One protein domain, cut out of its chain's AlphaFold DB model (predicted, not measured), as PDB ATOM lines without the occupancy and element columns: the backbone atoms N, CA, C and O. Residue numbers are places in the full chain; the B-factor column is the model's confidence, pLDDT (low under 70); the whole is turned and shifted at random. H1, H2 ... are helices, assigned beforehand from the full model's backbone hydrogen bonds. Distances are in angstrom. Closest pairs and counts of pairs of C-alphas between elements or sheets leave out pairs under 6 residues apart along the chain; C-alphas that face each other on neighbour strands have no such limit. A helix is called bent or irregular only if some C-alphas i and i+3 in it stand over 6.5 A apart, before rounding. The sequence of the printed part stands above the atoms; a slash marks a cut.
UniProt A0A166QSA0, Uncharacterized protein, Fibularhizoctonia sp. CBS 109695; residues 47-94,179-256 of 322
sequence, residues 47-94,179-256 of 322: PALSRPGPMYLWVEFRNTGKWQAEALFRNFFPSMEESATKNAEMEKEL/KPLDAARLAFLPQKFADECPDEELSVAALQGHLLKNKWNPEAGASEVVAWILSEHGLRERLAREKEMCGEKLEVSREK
ATOM      1  N   PRO A  47     593.174 519.903 410.496       78.38
ATOM      2  CA  PRO A  47     593.497 521.041 409.634       78.38
ATOM      3  C   PRO A  47     594.764 520.860 408.780       78.38
ATOM      4  O   PRO A  47     594.928 521.540 407.765       78.38
ATOM      5  N   ALA A  48     595.680 519.966 409.166       78.62
ATOM      6  CA  ALA A  48     596.855 519.608 408.378       78.62
ATOM      7  C   ALA A  48     596.517 518.872 407.069       78.62
ATOM      8  O   ALA A  48     597.255 519.026 406.096       78.62
ATOM      9  N   LEU A  49     595.403 518.135 407.013       74.00
ATOM     10  CA  LEU A  49     594.945 517.411 405.818       74.00
ATOM     11  C   LEU A  49     594.287 518.327 404.780       74.00
ATOM     12  O   LEU A  49     594.259 517.994 403.599       74.00
ATOM     13  N   SER A  50     593.834 519.510 405.199       70.88
ATOM     14  CA  SER A  50     593.310 520.561 404.316       70.88
ATOM     15  C   SER A  50     594.410 521.401 403.655       70.88
ATOM     16  O   SER A  50     594.118 522.314 402.881       70.88
ATOM     17  N   ARG A  51     595.685 521.142 403.973       79.00
ATOM     18  CA  ARG A  51     596.816 521.848 403.363       79.00
ATOM     19  C   ARG A  51     597.022 521.370 401.919       79.00
ATOM     20  O   ARG A  51     596.849 520.184 401.647       79.00
ATOM     21  N   PRO A  52     597.459 522.250 401.002       65.19
ATOM     22  CA  PRO A  52     597.832 521.847 399.648       65.19
ATOM     23  C   PRO A  52     598.904 520.746 399.695       65.19
ATOM     24  O   PRO A  52     599.966 520.955 400.280       65.19
ATOM     25  N   GLY A  53     598.621 519.574 399.122       77.56
ATOM     26  CA  GLY A  53     599.529 518.422 399.147       77.56
ATOM     27  C   GLY A  53     598.797 517.079 399.198       77.56
ATOM     28  O   GLY A  53     598.680 516.416 398.173       77.56
ATOM     29  N   PRO A  54     598.324 516.634 400.370       70.94
ATOM     30  CA  PRO A  54     597.781 515.283 400.527       70.94
ATOM     31  C   PRO A  54     596.375 515.116 399.936       70.94
ATOM     32  O   PRO A  54     596.045 514.041 399.446       70.94
ATOM     33  N   MET A  55     595.554 516.171 399.964       74.94
ATOM     34  CA  MET A  55     594.176 516.152 399.474       74.94
ATOM     35  C   MET A  55     593.920 517.385 398.604       74.94
ATOM     36  O   MET A  55     593.841 518.507 399.100       74.94
ATOM     37  N   TYR A  56     593.836 517.186 397.288       78.31
ATOM     38  CA  TYR A  56     593.625 518.276 396.325       78.31
ATOM     39  C   TYR A  56     592.190 518.374 395.806       78.31
ATOM     40  O   TYR A  56     591.789 519.437 395.339       78.31
ATOM     41  N   LEU A  57     591.422 517.282 395.872       80.88
ATOM     42  CA  LEU A  57     590.054 517.226 395.377       80.88
ATOM     43  C   LEU A  57     589.122 516.784 396.495       80.88
ATOM     44  O   LEU A  57     589.300 515.726 397.094       80.88
ATOM     45  N   TRP A  58     588.107 517.601 396.718       76.38
ATOM     46  CA  TRP A  58     587.051 517.356 397.676       76.38
ATOM     47  C   TRP A  58     585.754 517.196 396.898       76.38
ATOM     48  O   TRP A  58     585.327 518.118 396.206       76.38
ATOM     49  N   VAL A  59     585.165 516.005 396.975       84.19
ATOM     50  CA  VAL A  59     583.864 515.712 396.376       84.19
ATOM     51  C   VAL A  59     582.901 515.440 397.513       84.19
ATOM     52  O   VAL A  59     583.100 514.516 398.299       84.19
ATOM     53  N   GLU A  60     581.874 516.272 397.613       84.00
ATOM     54  CA  GLU A  60     580.796 516.070 398.566       84.00
ATOM     55  C   GLU A  60     579.802 515.058 397.995       84.00
ATOM     56  O   GLU A  60     579.281 515.227 396.890       84.00
ATOM     57  N   PHE A  61     579.538 514.001 398.758       84.94
ATOM     58  CA  PHE A  61     578.481 513.053 398.440       84.94
ATOM     59  C   PHE A  61     577.214 513.474 399.171       84.94
ATOM     60  O   PHE A  61     577.184 513.508 400.400       84.94
ATOM     61  N   ARG A  62     576.177 513.788 398.399       87.75
ATOM     62  CA  ARG A  62     574.850 514.133 398.910       87.75
ATOM     63  C   ARG A  62     573.901 512.948 398.749       87.75
ATOM     64  O   ARG A  62     574.242 511.922 398.155       87.75
ATOM     65  N   ASN A  63     572.707 513.104 399.300       87.62
ATOM     66  CA  ASN A  63     571.605 512.182 399.073       87.62
ATOM     67  C   ASN A  63     571.165 512.189 397.597       87.62
ATOM     68  O   ASN A  63     571.571 513.035 396.802       87.62
ATOM     69  N   THR A  64     570.358 511.198 397.235       89.50
ATOM     70  CA  THR A  64     569.993 510.879 395.852       89.50
ATOM     71  C   THR A  64     569.165 512.003 395.233       89.50
ATOM     72  O   THR A  64     568.147 512.395 395.797       89.50
ATOM     73  N   GLY A  65     569.576 512.494 394.066       89.06
ATOM     74  CA  GLY A  65     568.746 513.371 393.229       89.06
ATOM     75  C   GLY A  65     567.922 512.590 392.199       89.06
ATOM     76  O   GLY A  65     568.259 511.446 391.877       89.06
ATOM     77  N   LYS A  66     566.896 513.217 391.606       91.12
ATOM     78  CA  LYS A  66     566.003 512.578 390.605       91.12
ATOM     79  C   LYS A  66     566.743 511.825 389.498       91.12
ATOM     80  O   LYS A  66     566.448 510.668 389.216       91.12
ATOM     81  N   TRP A  67     567.763 512.451 388.909       90.94
ATOM     82  CA  TRP A  67     568.571 511.832 387.852       90.94
ATOM     83  C   TRP A  67     569.271 510.548 388.318       90.94
ATOM     84  O   TRP A  67     569.341 509.566 387.583       90.94
ATOM     85  N   GLN A  68     569.788 510.538 389.549       92.12
ATOM     86  CA  GLN A  68     570.435 509.352 390.105       92.12
ATOM     87  C   GLN A  68     569.416 508.240 390.356       92.12
ATOM     88  O   GLN A  68     569.726 507.084 390.085       92.12
ATOM     89  N   ALA A  69     568.208 508.579 390.816       91.94
ATOM     90  CA  ALA A  69     567.112 507.626 390.974       91.94
ATOM     91  C   ALA A  69     566.708 507.000 389.626       91.94
ATOM     92  O   ALA A  69     566.607 505.776 389.519       91.94
ATOM     93  N   GLU A  70     566.575 507.819 388.580       91.75
ATOM     94  CA  GLU A  70     566.290 507.362 387.217       91.75
ATOM     95  C   GLU A  70     567.386 506.420 386.693       91.75
ATOM     96  O   GLU A  70     567.107 505.318 386.211       91.75
ATOM     97  N   ALA A  71     568.649 506.836 386.816       90.12
ATOM     98  CA  ALA A  71     569.799 506.059 386.372       90.12
ATOM     99  C   ALA A  71     569.924 504.736 387.141       90.12
ATOM    100  O   ALA A  71     570.218 503.697 386.545       90.12
ATOM    101  N   LEU A  72     569.656 504.747 388.451       90.50
ATOM    102  CA  LEU A  72     569.648 503.546 389.282       90.50
ATOM    103  C   LEU A  72     568.581 502.560 388.792       90.50
ATOM    104  O   LEU A  72     568.881 501.383 388.603       90.50
ATOM    105  N   PHE A  73     567.368 503.037 388.510       89.75
ATOM    106  CA  PHE A  73     566.281 502.200 388.007       89.75
ATOM    107  C   PHE A  73     566.618 501.586 386.639       89.75
ATOM    108  O   PHE A  73     566.444 500.384 386.440       89.75
ATOM    109  N   ARG A  74     567.163 502.381 385.708       88.44
ATOM    110  CA  ARG A  74     567.606 501.904 384.382       88.44
ATOM    111  C   ARG A  74     568.692 500.828 384.481       88.44
ATOM    112  O   ARG A  74     568.671 499.869 383.718       88.44
ATOM    113  N   ASN A  75     569.614 500.961 385.433       87.88
ATOM    114  CA  ASN A  75     570.659 499.962 385.669       87.88
ATOM    115  C   ASN A  75     570.102 498.661 386.266       87.88
ATOM    116  O   ASN A  75     570.614 497.583 385.972       87.88
ATOM    117  N   PHE A  76     569.061 498.752 387.096       87.12
ATOM    118  CA  PHE A  76     568.413 497.590 387.709       87.12
ATOM    119  C   PHE A  76     567.544 496.793 386.730       87.12
ATOM    120  O   PHE A  76     567.436 495.574 386.873       87.12
ATOM    121  N   PHE A  77     566.952 497.457 385.734       85.94
ATOM    122  CA  PHE A  77     566.041 496.838 384.773       85.94
ATOM    123  C   PHE A  77     566.498 497.084 383.323       85.94
ATOM    124  O   PHE A  77     566.108 498.078 382.712       85.94
ATOM    125  N   PRO A  78     567.304 496.183 382.736       79.75
ATOM    126  CA  PRO A  78     567.749 496.298 381.346       79.75
ATOM    127  C   PRO A  78     566.598 496.148 380.332       79.75
ATOM    128  O   PRO A  78     565.684 495.340 380.534       79.75
ATOM    129  N   SER A  79     566.663 496.870 379.204       74.62
ATOM    130  CA  SER A  79     565.723 496.689 378.081       74.62
ATOM    131  C   SER A  79     566.134 495.525 377.172       74.62
ATOM    132  O   SER A  79     567.325 495.211 377.034       74.62
ATOM    133  N   MET A  80     565.153 494.889 376.518       59.75
ATOM    134  CA  MET A  80     565.416 493.821 375.535       59.75
ATOM    135  C   MET A  80     566.237 494.305 374.328       59.75
ATOM    136  O   MET A  80     567.041 493.540 373.805       59.75
ATOM    137  N   GLU A  81     566.074 495.557 373.889       56.03
ATOM    138  CA  GLU A  81     566.748 496.079 372.688       56.03
ATOM    139  C   GLU A  81     568.124 496.693 372.969       56.03
ATOM    140  O   GLU A  81     569.037 496.551 372.154       56.03
ATOM    141  N   GLU A  82     568.314 497.338 374.122       55.72
ATOM    142  CA  GLU A  82     569.555 498.058 374.445       55.72
ATOM    143  C   GLU A  82     570.668 497.111 374.917       55.72
ATOM    144  O   GLU A  82     571.843 497.347 374.654       55.72
ATOM    145  N   SER A  83     570.317 495.991 375.558       52.25
ATOM    146  CA  SER A  83     571.286 494.935 375.889       52.25
ATOM    147  C   SER A  83     571.793 494.217 374.633       52.25
ATOM    148  O   SER A  83     572.991 493.970 374.506       52.25
ATOM    149  N   ALA A  84     570.912 493.950 373.664       53.12
ATOM    150  CA  ALA A  84     571.281 493.349 372.386       53.12
ATOM    151  C   ALA A  84     572.139 494.292 371.525       53.12
ATOM    152  O   ALA A  84     573.128 493.847 370.947       53.12
ATOM    153  N   THR A  85     571.817 495.589 371.478       54.56
ATOM    154  CA  THR A  85     572.605 496.585 370.727       54.56
ATOM    155  C   THR A  85     573.930 496.928 371.398       54.56
ATOM    156  O   THR A  85     574.929 496.957 370.690       54.56
ATOM    157  N   LYS A  86     574.005 497.075 372.730       56.44
ATOM    158  CA  LYS A  86     575.284 497.292 373.443       56.44
ATOM    159  C   LYS A  86     576.224 496.093 373.331       56.44
ATOM    160  O   LYS A  86     577.414 496.271 373.087       56.44
ATOM    161  N   ASN A  87     575.697 494.872 373.446       56.47
ATOM    162  CA  ASN A  87     576.489 493.663 373.217       56.47
ATOM    163  C   ASN A  87     576.920 493.556 371.745       56.47
ATOM    164  O   ASN A  87     578.068 493.220 371.470       56.47
ATOM    165  N   ALA A  88     576.044 493.897 370.793       58.72
ATOM    166  CA  ALA A  88     576.370 493.883 369.368       58.72
ATOM    167  C   ALA A  88     577.357 494.987 368.948       58.72
ATOM    168  O   ALA A  88     578.173 494.741 368.062       58.72
ATOM    169  N   GLU A  89     577.317 496.176 369.553       59.81
ATOM    170  CA  GLU A  89     578.278 497.264 369.318       59.81
ATOM    171  C   GLU A  89     579.652 496.933 369.889       59.81
ATOM    172  O   GLU A  89     580.639 497.089 369.176       59.81
ATOM    173  N   MET A  90     579.721 496.380 371.102       57.00
ATOM    174  CA  MET A  90     580.979 495.920 371.700       57.00
ATOM    175  C   MET A  90     581.602 494.776 370.881       57.00
ATOM    176  O   MET A  90     582.800 494.767 370.603       57.00
ATOM    177  N   GLU A  91     580.775 493.852 370.388       58.47
ATOM    178  CA  GLU A  91     581.180 492.799 369.451       58.47
ATOM    179  C   GLU A  91     581.600 493.345 368.071       58.47
ATOM    180  O   GLU A  91     582.483 492.790 367.413       58.47
ATOM    181  N   LYS A  92     580.981 494.432 367.600       58.16
ATOM    182  CA  LYS A  92     581.326 495.100 366.333       58.16
ATOM    183  C   LYS A  92     582.622 495.904 366.452       58.16
ATOM    184  O   LYS A  92     583.383 495.943 365.489       58.16
ATOM    185  N   GLU A  93     582.900 496.484 367.616       57.44
ATOM    186  CA  GLU A  93     584.157 497.166 367.937       57.44
ATOM    187  C   GLU A  93     585.317 496.162 368.059       57.44
ATOM    188  O   GLU A  93     586.382 496.380 367.480       57.44
ATOM    189  N   LEU A  94     585.082 494.989 368.663       52.28
ATOM    190  CA  LEU A  94     586.066 493.901 368.731       52.28
ATOM    191  C   LEU A  94     586.348 493.266 367.355       52.28
ATOM    192  O   LEU A  94     587.484 492.897 367.056       52.28
ATOM    193  N   LYS A 179     562.242 489.329 382.963       61.22
ATOM    194  CA  LYS A 179     561.915 489.420 381.534       61.22
ATOM    195  C   LYS A 179     562.261 490.845 381.081       61.22
ATOM    196  O   LYS A 179     561.694 491.770 381.671       61.22
ATOM    197  N   PRO A 180     563.244 491.038 380.178       63.00
ATOM    198  CA  PRO A 180     563.763 492.374 379.968       63.00
ATOM    199  C   PRO A 180     562.615 493.241 379.460       63.00
ATOM    200  O   PRO A 180     561.737 492.772 378.728       63.00
ATOM    201  N   LEU A 181     562.533 494.459 379.979       66.31
ATOM    202  CA  LEU A 181     561.338 495.260 379.774       66.31
ATOM    203  C   LEU A 181     561.282 495.758 378.336       66.31
ATOM    204  O   LEU A 181     562.306 495.944 377.671       66.31
ATOM    205  N   ASP A 182     560.053 495.982 377.880       74.94
ATOM    206  CA  ASP A 182     559.792 496.685 376.634       74.94
ATOM    207  C   ASP A 182     560.408 498.093 376.693       74.94
ATOM    208  O   ASP A 182     560.328 498.779 377.721       74.94
ATOM    209  N   ALA A 183     561.026 498.528 375.596       75.62
ATOM    210  CA  ALA A 183     561.752 499.794 375.521       75.62
ATOM    211  C   ALA A 183     560.841 500.988 375.854       75.62
ATOM    212  O   ALA A 183     561.248 501.911 376.562       75.62
ATOM    213  N   ALA A 184     559.569 500.923 375.445       79.50
ATOM    214  CA  ALA A 184     558.568 501.937 375.771       79.50
ATOM    215  C   ALA A 184     558.305 502.046 377.285       79.50
ATOM    216  O   ALA A 184     558.106 503.142 377.812       79.50
ATOM    217  N   ARG A 185     558.341 500.923 378.013       81.69
ATOM    218  CA  ARG A 185     558.136 500.901 379.471       81.69
ATOM    219  C   ARG A 185     559.340 501.444 380.224       81.69
ATOM    220  O   ARG A 185     559.159 502.152 381.212       81.69
ATOM    221  N   LEU A 186     560.546 501.186 379.728       81.88
ATOM    222  CA  LEU A 186     561.776 501.731 380.302       81.88
ATOM    223  C   LEU A 186     562.005 503.214 380.024       81.88
ATOM    224  O   LEU A 186     562.788 503.831 380.731       81.88
ATOM    225  N   ALA A 187     561.314 503.813 379.059       82.81
ATOM    226  CA  ALA A 187     561.321 505.266 378.919       82.81
ATOM    227  C   ALA A 187     560.489 505.953 380.018       82.81
ATOM    228  O   ALA A 187     560.867 507.015 380.499       82.81
ATOM    229  N   PHE A 188     559.373 505.341 380.433       89.44
ATOM    230  CA  PHE A 188     558.391 505.978 381.316       89.44
ATOM    231  C   PHE A 188     558.557 505.624 382.800       89.44
ATOM    232  O   PHE A 188     558.442 506.495 383.658       89.44
ATOM    233  N   LEU A 189     558.820 504.355 383.129       89.69
ATOM    234  CA  LEU A 189     558.895 503.897 384.524       89.69
ATOM    235  C   LEU A 189     560.027 504.554 385.328       89.69
ATOM    236  O   LEU A 189     559.747 504.993 386.442       89.69
ATOM    237  N   PRO A 190     561.266 504.680 384.805       90.62
ATOM    238  CA  PRO A 190     562.339 505.351 385.535       90.62
ATOM    239  C   PRO A 190     562.041 506.832 385.765       90.62
ATOM    240  O   PRO A 190     562.356 507.354 386.828       90.62
ATOM    241  N   GLN A 191     561.415 507.492 384.786       90.81
ATOM    242  CA  GLN A 191     561.032 508.895 384.900       90.81
ATOM    243  C   GLN A 191     559.958 509.075 385.976       90.81
ATOM    244  O   GLN A 191     560.132 509.878 386.885       90.81
ATOM    245  N   LYS A 192     558.904 508.250 385.946       91.62
ATOM    246  CA  LYS A 192     557.863 508.243 386.980       91.62
ATOM    247  C   LYS A 192     558.448 507.982 388.375       91.62
ATOM    248  O   LYS A 192     558.096 508.662 389.328       91.62
ATOM    249  N   PHE A 193     559.366 507.024 388.484       91.44
ATOM    250  CA  PHE A 193     560.071 506.713 389.728       91.44
ATOM    251  C   PHE A 193     560.911 507.890 390.239       91.44
ATOM    252  O   PHE A 193     560.925 508.167 391.435       91.44
ATOM    253  N   ALA A 194     561.598 508.594 389.339       91.75
ATOM    254  CA  ALA A 194     562.389 509.770 389.674       91.75
ATOM    255  C   ALA A 194     561.517 510.959 390.105       91.75
ATOM    256  O   ALA A 194     561.899 511.678 391.025       91.75
ATOM    257  N   ASP A 195     560.350 511.141 389.486       91.25
ATOM    258  CA  ASP A 195     559.385 512.187 389.842       91.25
ATOM    259  C   ASP A 195     558.724 511.931 391.206       91.25
ATOM    260  O   ASP A 195     558.454 512.870 391.954       91.25
ATOM    261  N   GLU A 196     558.485 510.662 391.546       89.94
ATOM    262  CA  GLU A 196     557.939 510.239 392.841       89.94
ATOM    263  C   GLU A 196     558.981 510.245 393.975       89.94
ATOM    264  O   GLU A 196     558.616 510.177 395.150       89.94
ATOM    265  N   CYS A 197     560.272 510.345 393.647       87.19
ATOM    266  CA  CYS A 197     561.351 510.405 394.623       87.19
ATOM    267  C   CYS A 197     561.632 511.865 395.039       87.19
ATOM    268  O   CYS A 197     561.974 512.690 394.185       87.19
ATOM    269  N   PRO A 198     561.543 512.211 396.338       83.81
ATOM    270  CA  PRO A 198     561.956 513.522 396.821       83.81
ATOM    271  C   PRO A 198     563.471 513.706 396.654       83.81
ATOM    272  O   PRO A 198     564.254 512.765 396.819       83.81
ATOM    273  N   ASP A 199     563.876 514.927 396.303       82.06
ATOM    274  CA  ASP A 199     565.280 515.270 396.090       82.06
ATOM    275  C   ASP A 199     566.025 515.363 397.423       82.06
ATOM    276  O   ASP A 199     565.588 516.047 398.340       82.06
ATOM    277  N   GLU A 200     567.182 514.704 397.502       78.44
ATOM    278  CA  GLU A 200     568.132 514.806 398.619       78.44
ATOM    279  C   GLU A 200     567.642 514.293 399.991       78.44
ATOM    280  O   GLU A 200     568.323 514.477 401.001       78.44
ATOM    281  N   GLU A 201     566.532 513.561 400.060       81.50
ATOM    282  CA  GLU A 201     566.050 512.964 401.322       81.50
ATOM    283  C   GLU A 201     566.512 511.508 401.505       81.50
ATOM    284  O   GLU A 201     566.737 511.022 402.621       81.50
ATOM    285  N   LEU A 202     566.701 510.792 400.395       83.69
ATOM    286  CA  LEU A 202     566.995 509.361 400.400       83.69
ATOM    287  C   LEU A 202     568.441 509.088 400.011       83.69
ATOM    288  O   LEU A 202     568.946 509.602 399.015       83.69
ATOM    289  N   SER A 203     569.108 508.204 400.747       88.81
ATOM    290  CA  SER A 203     570.431 507.730 400.346       88.81
ATOM    291  C   SER A 203     570.316 506.727 399.198       88.81
ATOM    292  O   SER A 203     569.356 505.955 399.120       88.81
ATOM    293  N   VAL A 204     571.335 506.689 398.337       87.75
ATOM    294  CA  VAL A 204     571.372 505.770 397.187       87.75
ATOM    295  C   VAL A 204     571.227 504.315 397.647       87.75
ATOM    296  O   VAL A 204     570.532 503.525 397.016       87.75
ATOM    297  N   ALA A 205     571.815 503.974 398.800       88.94
ATOM    298  CA  ALA A 205     571.725 502.645 399.395       88.94
ATOM    299  C   ALA A 205     570.293 502.257 399.808       88.94
ATOM    300  O   ALA A 205     569.895 501.108 399.624       88.94
ATOM    301  N   ALA A 206     569.510 503.198 400.347       88.19
ATOM    302  CA  ALA A 206     568.120 502.937 400.720       88.19
ATOM    303  C   ALA A 206     567.269 502.662 399.474       88.19
ATOM    304  O   ALA A 206     566.549 501.664 399.415       88.19
ATOM    305  N   LEU A 207     567.433 503.499 398.445       89.81
ATOM    306  CA  LEU A 207     566.735 503.351 397.171       89.81
ATOM    307  C   LEU A 207     567.091 502.027 396.482       89.81
ATOM    308  O   LEU A 207     566.219 501.301 396.009       89.81
ATOM    309  N   GLN A 208     568.371 501.660 396.508       89.44
ATOM    310  CA  GLN A 208     568.852 500.372 396.021       89.44
ATOM    311  C   GLN A 208     568.233 499.198 396.795       89.44
ATOM    312  O   GLN A 208     567.837 498.201 396.193       89.44
ATOM    313  N   GLY A 209     568.114 499.315 398.119       90.06
ATOM    314  CA  GLY A 209     567.454 498.319 398.962       90.06
ATOM    315  C   GLY A 209     565.984 498.110 398.594       90.06
ATOM    316  O   GLY A 209     565.518 496.970 398.567       90.06
ATOM    317  N   HIS A 210     565.261 499.181 398.257       88.94
ATOM    318  CA  HIS A 210     563.883 499.095 397.760       88.94
ATOM    319  C   HIS A 210     563.797 498.389 396.404       88.94
ATOM    320  O   HIS A 210     563.017 497.450 396.238       88.94
ATOM    321  N   LEU A 211     564.661 498.757 395.454       89.50
ATOM    322  CA  LEU A 211     564.707 498.115 394.135       89.50
ATOM    323  C   LEU A 211     565.053 496.620 394.216       89.50
ATOM    324  O   LEU A 211     564.515 495.819 393.453       89.50
ATOM    325  N   LEU A 212     565.890 496.217 395.178       88.38
ATOM    326  CA  LEU A 212     566.199 494.807 395.429       88.38
ATOM    327  C   LEU A 212     564.987 494.004 395.926       88.38
ATOM    328  O   LEU A 212     564.865 492.830 395.572       88.38
ATOM    329  N   LYS A 213     564.077 494.612 396.698       87.12
ATOM    330  CA  LYS A 213     562.826 493.960 397.137       87.12
ATOM    331  C   LYS A 213     561.877 493.721 395.958       87.12
ATOM    332  O   LYS A 213     561.249 492.668 395.887       87.12
ATOM    333  N   ASN A 214     561.854 494.644 394.995       84.12
ATOM    334  CA  ASN A 214     560.965 494.630 393.828       84.12
ATOM    335  C   ASN A 214     561.660 494.185 392.525       84.12
ATOM    336  O   ASN A 214     561.249 494.546 391.423       84.12
ATOM    337  N   LYS A 215     562.687 493.332 392.640       79.94
ATOM    338  CA  LYS A 215     563.569 492.886 391.541       79.94
ATOM    339  C   LYS A 215     562.857 492.232 390.349       79.94
ATOM    340  O   LYS A 215     563.404 492.201 389.251       79.94
ATOM    341  N   TRP A 216     561.656 491.698 390.555       73.62
ATOM    342  CA  TRP A 216     560.886 490.997 389.523       73.62
ATOM    343  C   TRP A 216     559.706 491.804 388.975       73.62
ATOM    344  O   TRP A 216     559.107 491.380 387.989       73.62
ATOM    345  N   ASN A 217     559.370 492.943 389.588       80.50
ATOM    346  CA  ASN A 217     558.236 493.760 389.170       80.50
ATOM    347  C   ASN A 217     558.585 495.263 389.187       80.50
ATOM    348  O   ASN A 217     558.427 495.928 390.214       80.50
ATOM    349  N   PRO A 218     559.032 495.812 388.049       82.94
ATOM    350  CA  PRO A 218     559.423 497.214 387.938       82.94
ATOM    351  C   PRO A 218     558.226 498.164 388.046       82.94
ATOM    352  O   PRO A 218     558.391 499.291 388.500       82.94
ATOM    353  N   GLU A 219     557.013 497.730 387.682       85.75
ATOM    354  CA  GLU A 219     555.809 498.567 387.786       85.75
ATOM    355  C   GLU A 219     555.379 498.775 389.243       85.75
ATOM    356  O   GLU A 219     555.068 499.903 389.642       85.75
ATOM    357  N   ALA A 220     555.411 497.700 390.039       84.75
ATOM    358  CA  ALA A 220     555.184 497.768 391.481       84.75
ATOM    359  C   ALA A 220     556.307 498.553 392.161       84.75
ATOM    360  O   ALA A 220     556.036 499.476 392.921       84.75
ATOM    361  N   GLY A 221     557.565 498.278 391.794       85.31
ATOM    362  CA  GLY A 221     558.719 499.030 392.277       85.31
ATOM    363  C   GLY A 221     558.584 500.531 392.056       85.31
ATOM    364  O   GLY A 221     558.855 501.283 392.985       85.31
ATOM    365  N   ALA A 222     558.115 500.945 390.874       86.94
ATOM    366  CA  ALA A 222     557.900 502.344 390.531       86.94
ATOM    367  C   ALA A 222     556.725 502.982 391.279       86.94
ATOM    368  O   ALA A 222     556.873 504.094 391.752       86.94
ATOM    369  N   SER A 223     555.584 502.297 391.396       86.69
ATOM    370  CA  SER A 223     554.360 502.896 391.961       86.69
ATOM    371  C   SER A 223     554.272 502.797 393.490       86.69
ATOM    372  O   SER A 223     553.568 503.576 394.125       86.69
ATOM    373  N   GLU A 224     554.960 501.832 394.102       86.38
ATOM    374  CA  GLU A 224     554.990 501.649 395.559       86.38
ATOM    375  C   GLU A 224     556.101 502.464 396.233       86.38
ATOM    376  O   GLU A 224     556.212 502.435 397.459       86.38
ATOM    377  N   VAL A 225     556.914 503.209 395.469       88.88
ATOM    378  CA  VAL A 225     557.979 504.061 396.021       88.88
ATOM    379  C   VAL A 225     557.443 505.033 397.047       88.88
ATOM    380  O   VAL A 225     557.972 505.078 398.150       88.88
ATOM    381  N   VAL A 226     556.372 505.762 396.738       87.19
ATOM    382  CA  VAL A 226     555.829 506.776 397.653       87.19
ATOM    383  C   VAL A 226     555.373 506.139 398.968       87.19
ATOM    384  O   VAL A 226     555.664 506.643 400.051       87.19
ATOM    385  N   ALA A 227     554.702 504.989 398.886       88.06
ATOM    386  CA  ALA A 227     554.252 504.250 400.062       88.06
ATOM    387  C   ALA A 227     555.432 503.710 400.884       88.06
ATOM    388  O   ALA A 227     555.418 503.775 402.117       88.06
ATOM    389  N   TRP A 228     556.471 503.207 400.212       89.75
ATOM    390  CA  TRP A 228     557.692 502.765 400.873       89.75
ATOM    391  C   TRP A 228     558.425 503.927 401.542       89.75
ATOM    392  O   TRP A 228     558.800 503.776 402.698       89.75
ATOM    393  N   ILE A 229     558.565 505.081 400.886       87.44
ATOM    394  CA  ILE A 229     559.218 506.273 401.446       87.44
ATOM    395  C   ILE A 229     558.543 506.675 402.754       87.44
ATOM    396  O   ILE A 229     559.212 506.795 403.776       87.44
ATOM    397  N   LEU A 230     557.214 506.796 402.769       83.56
ATOM    398  CA  LEU A 230     556.468 507.139 403.985       83.56
ATOM    399  C   LEU A 230     556.709 506.132 405.125       83.56
ATOM    400  O   LEU A 230     556.879 506.521 406.281       83.56
ATOM    401  N   SER A 231     556.772 504.840 404.800       82.00
ATOM    402  CA  SER A 231     557.096 503.781 405.764       82.00
ATOM    403  C   SER A 231     558.552 503.856 406.248       82.00
ATOM    404  O   SER A 231     558.827 503.699 407.439       82.00
ATOM    405  N   GLU A 232     559.487 504.155 405.345       81.81
ATOM    406  CA  GLU A 232     560.914 504.316 405.622       81.81
ATOM    407  C   GLU A 232     561.161 505.507 406.554       81.81
ATOM    408  O   GLU A 232     561.951 505.387 407.490       81.81
ATOM    409  N   HIS A 233     560.442 506.621 406.372       75.31
ATOM    410  CA  HIS A 233     560.486 507.760 407.292       75.31
ATOM    411  C   HIS A 233     560.029 507.364 408.700       75.31
ATOM    412  O   HIS A 233     560.737 507.643 409.666       75.31
ATOM    413  N   GLY A 234     558.909 506.646 408.828       70.44
ATOM    414  CA  GLY A 234     558.436 506.167 410.132       70.44
ATOM    415  C   GLY A 234     559.405 505.182 410.804       70.44
ATOM    416  O   GLY A 234     559.638 505.248 412.014       70.44
ATOM    417  N   LEU A 235     560.015 504.281 410.029       67.69
ATOM    418  CA  LEU A 235     560.998 503.326 410.544       67.69
ATOM    419  C   LEU A 235     562.309 504.012 410.955       67.69
ATOM    420  O   LEU A 235     562.861 503.693 412.010       67.69
ATOM    421  N   ARG A 236     562.797 504.963 410.151       66.56
ATOM    422  CA  ARG A 236     563.992 505.758 410.461       66.56
ATOM    423  C   ARG A 236     563.805 506.586 411.717       66.56
ATOM    424  O   ARG A 236     564.684 506.568 412.568       66.56
ATOM    425  N   GLU A 237     562.664 507.248 411.866       71.75
ATOM    426  CA  GLU A 237     562.369 508.051 413.052       71.75
ATOM    427  C   GLU A 237     562.355 507.186 414.326       71.75
ATOM    428  O   GLU A 237     562.864 507.581 415.373       71.75
ATOM    429  N   ARG A 238     561.845 505.950 414.239       69.19
ATOM    430  CA  ARG A 238     561.888 504.990 415.352       69.19
ATOM    431  C   ARG A 238     563.313 504.543 415.692       69.19
ATOM    432  O   ARG A 238     563.659 504.483 416.870       69.19
ATOM    433  N   LEU A 239     564.126 504.231 414.685       61.97
ATOM    434  CA  LEU A 239     565.519 503.809 414.872       61.97
ATOM    435  C   LEU A 239     566.421 504.950 415.365       61.97
ATOM    436  O   LEU A 239     567.354 504.691 416.121       61.97
ATOM    437  N   ALA A 240     566.156 506.196 414.962       70.50
ATOM    438  CA  ALA A 240     566.869 507.377 415.448       70.50
ATOM    439  C   ALA A 240     566.629 507.577 416.951       70.50
ATOM    440  O   ALA A 240     567.586 507.586 417.723       70.50
ATOM    441  N   ARG A 241     565.359 507.560 417.380       70.69
ATOM    442  CA  ARG A 241     564.989 507.653 418.803       70.69
ATOM    443  C   ARG A 241     565.627 506.558 419.663       70.69
ATOM    444  O   ARG A 241     566.023 506.804 420.796       70.69
ATOM    445  N   GLU A 242     565.730 505.330 419.151       68.56
ATOM    446  CA  GLU A 242     566.367 504.230 419.889       68.56
ATOM    447  C   GLU A 242     567.883 504.432 420.049       68.56
ATOM    448  O   GLU A 242     568.438 504.170 421.120       68.56
ATOM    449  N   LYS A 243     568.555 504.930 419.006       69.75
ATOM    450  CA  LYS A 243     569.991 505.234 419.046       69.75
ATOM    451  C   LYS A 243     570.308 506.390 419.986       69.75
ATOM    452  O   LYS A 243     571.272 506.275 420.737       69.75
ATOM    453  N   GLU A 244     569.493 507.440 419.987       74.69
ATOM    454  CA  GLU A 244     569.632 508.579 420.901       74.69
ATOM    455  C   GLU A 244     569.515 508.128 422.356       74.69
ATOM    456  O   GLU A 244     570.435 508.347 423.139       74.69
ATOM    457  N   MET A 245     568.471 507.366 422.702       72.00
ATOM    458  CA  MET A 245     568.322 506.841 424.065       72.00
ATOM    459  C   MET A 245     569.488 505.934 424.488       72.00
ATOM    460  O   MET A 245     569.879 505.917 425.655       72.00
ATOM    461  N   CYS A 246     570.047 505.148 423.564       68.69
ATOM    462  CA  CYS A 246     571.223 504.323 423.840       68.69
ATOM    463  C   CYS A 246     572.484 505.179 424.056       68.69
ATOM    464  O   CYS A 246     573.257 504.907 424.978       68.69
ATOM    465  N   GLY A 247     572.664 506.223 423.241       74.38
ATOM    466  CA  GLY A 247     573.756 507.190 423.350       74.38
ATOM    467  C   GLY A 247     573.711 507.970 424.661       74.38
ATOM    468  O   GLY A 247     574.684 507.948 425.413       74.38
ATOM    469  N   GLU A 248     572.560 508.550 424.997       80.94
ATOM    470  CA  GLU A 248     572.342 509.266 426.260       80.94
ATOM    471  C   GLU A 248     572.574 508.353 427.466       80.94
ATOM    472  O   GLU A 248     573.256 508.717 428.423       80.94
ATOM    473  N   LYS A 249     572.070 507.113 427.420       78.75
ATOM    474  CA  LYS A 249     572.287 506.139 428.498       78.75
ATOM    475  C   LYS A 249     573.770 505.817 428.695       78.75
ATOM    476  O   LYS A 249     574.206 505.632 429.834       78.75
ATOM    477  N   LEU A 250     574.537 505.724 427.610       79.62
ATOM    478  CA  LEU A 250     575.978 505.491 427.664       79.62
ATOM    479  C   LEU A 250     576.712 506.695 428.275       79.62
ATOM    480  O   LEU A 250     577.594 506.505 429.114       79.62
ATOM    481  N   GLU A 251     576.333 507.914 427.892       83.81
ATOM    482  CA  GLU A 251     576.932 509.150 428.401       83.81
ATOM    483  C   GLU A 251     576.655 509.334 429.897       83.81
ATOM    484  O   GLU A 251     577.593 509.454 430.686       83.81
ATOM    485  N   VAL A 252     575.398 509.183 430.322       86.88
ATOM    486  CA  VAL A 252     575.005 509.225 431.741       86.88
ATOM    487  C   VAL A 252     575.740 508.159 432.559       86.88
ATOM    488  O   VAL A 252     576.177 508.410 433.685       86.88
ATOM    489  N   SER A 253     575.920 506.953 432.008       86.94
ATOM    490  CA  SER A 253     576.690 505.899 432.679       86.94
ATOM    491  C   SER A 253     578.160 506.281 432.860       86.94
ATOM    492  O   SER A 253     578.762 505.926 433.876       86.94
ATOM    493  N   ARG A 254     578.750 506.978 431.887       90.62
ATOM    494  CA  ARG A 254     580.142 507.430 431.939       90.62
ATOM    495  C   ARG A 254     580.324 508.559 432.948       90.62
ATOM    496  O   ARG A 254     581.223 508.477 433.780       90.62
ATOM    497  N   GLU A 255     579.443 509.555 432.941       91.88
ATOM    498  CA  GLU A 255     579.479 510.662 433.905       91.88
ATOM    499  C   GLU A 255     579.324 510.172 435.345       91.88
ATOM    500  O   GLU A 255     580.051 510.607 436.242       91.88
ATOM    501  N   LYS A 256     578.423 509.210 435.574       92.06
ATOM    502  CA  LYS A 256     578.244 508.600 436.894       92.06
ATOM    503  C   LYS A 256     579.514 507.893 437.375       92.06
ATOM    504  O   LYS A 256     579.882 508.058 438.536       92.06
TER     505      LYS A 256
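This is residues 47 to 94 and 179 to 256 of the 322 residues of an uncharacterized protein of Fibularhizoctonia sp. CBS 109695 (UniProt A0A166QSA0). A small body of helices, with H1 packed between H3 and H4 and the short H5 on H3, has a long helical arm: residues 234 to 256 of H6 stick out from it. Residues 84 to 94 of H2 stick out elsewhere, and so do residues 51 to 57 of a long leading stretch with no named element. The printed part has 126 residues, with six named helices in the order H1, H2, H3, H4, H5, H6 and no named strand; the class is all helix. It is only just extended, close to loose, with a radius of gyration of the C-alphas of 21.0 A, and the C-alphas span 69 by 46 by 22 A.

The longest helix, H6, takes residues 225 to 256 and runs 45.8 A from C-alpha 225 at (557.979, 504.061, 396.021) to C-alpha 256 at (578.244, 508.600, 436.894). H5 is residues 218 to 223, 8.6 A long, and H4 is residues 204 to 213, 14.6 A. H3 is residues 183 to 196, 20.6 A; it is irregular, but only just, with C-alphas 187 and 190 6.7 A apart. H1, residues 66 to 76, is 15.5 A long and begins with C-alpha 66 at (566.003, 512.578, 390.605). H2 is residues 80 to 94, 21.7 A.

H6 and H3 only just touch, with 3 pairs of C-alphas within 8 A, and only at their ends; the closest C-alphas are those of Val 226 and Glu 196, 6.3 A apart. H5 touches H3 at residues 189 to 193 of H3, closest at the C-alphas of Ala 222 and Phe 193, 4.9 A; they run the same way at a shallow tilt of 33 degrees, only just short of steep. H1 touches H3 at a steep tilt of 42 degrees, opposite ways, with the C-alphas of Lys 66 and Ala 194 closest at 4.7 A. H1 also touches H4, the same way at a steep tilt of 40 degrees, with the C-alphas of Phe 76 and Leu 211 closest at 7.4 A. H2 is close to H3 but not clearly touching, with the C-alphas of Glu 81 and Ala 183 closest at 6.8 A. H2 and H6 are apart. In H1, H4, H5 and H6 every O i to N i+4 pair is within hydrogen-bond range; in H2 10 of 11 are, in H3 7 of 10.

The C-alphas farthest apart are those of Lys 92 and Lys 256, 71.9 A. Residues 95 to 178 are not printed, and C-alphas 94 and 179 are 27.7 A apart across this cut. Of the links that are printed whole, none is long. The mean pLDDT of the printed part is 79.2; 26 residues are under 70, among them residues 80 to 94, which are H2, and residues 179 to 181.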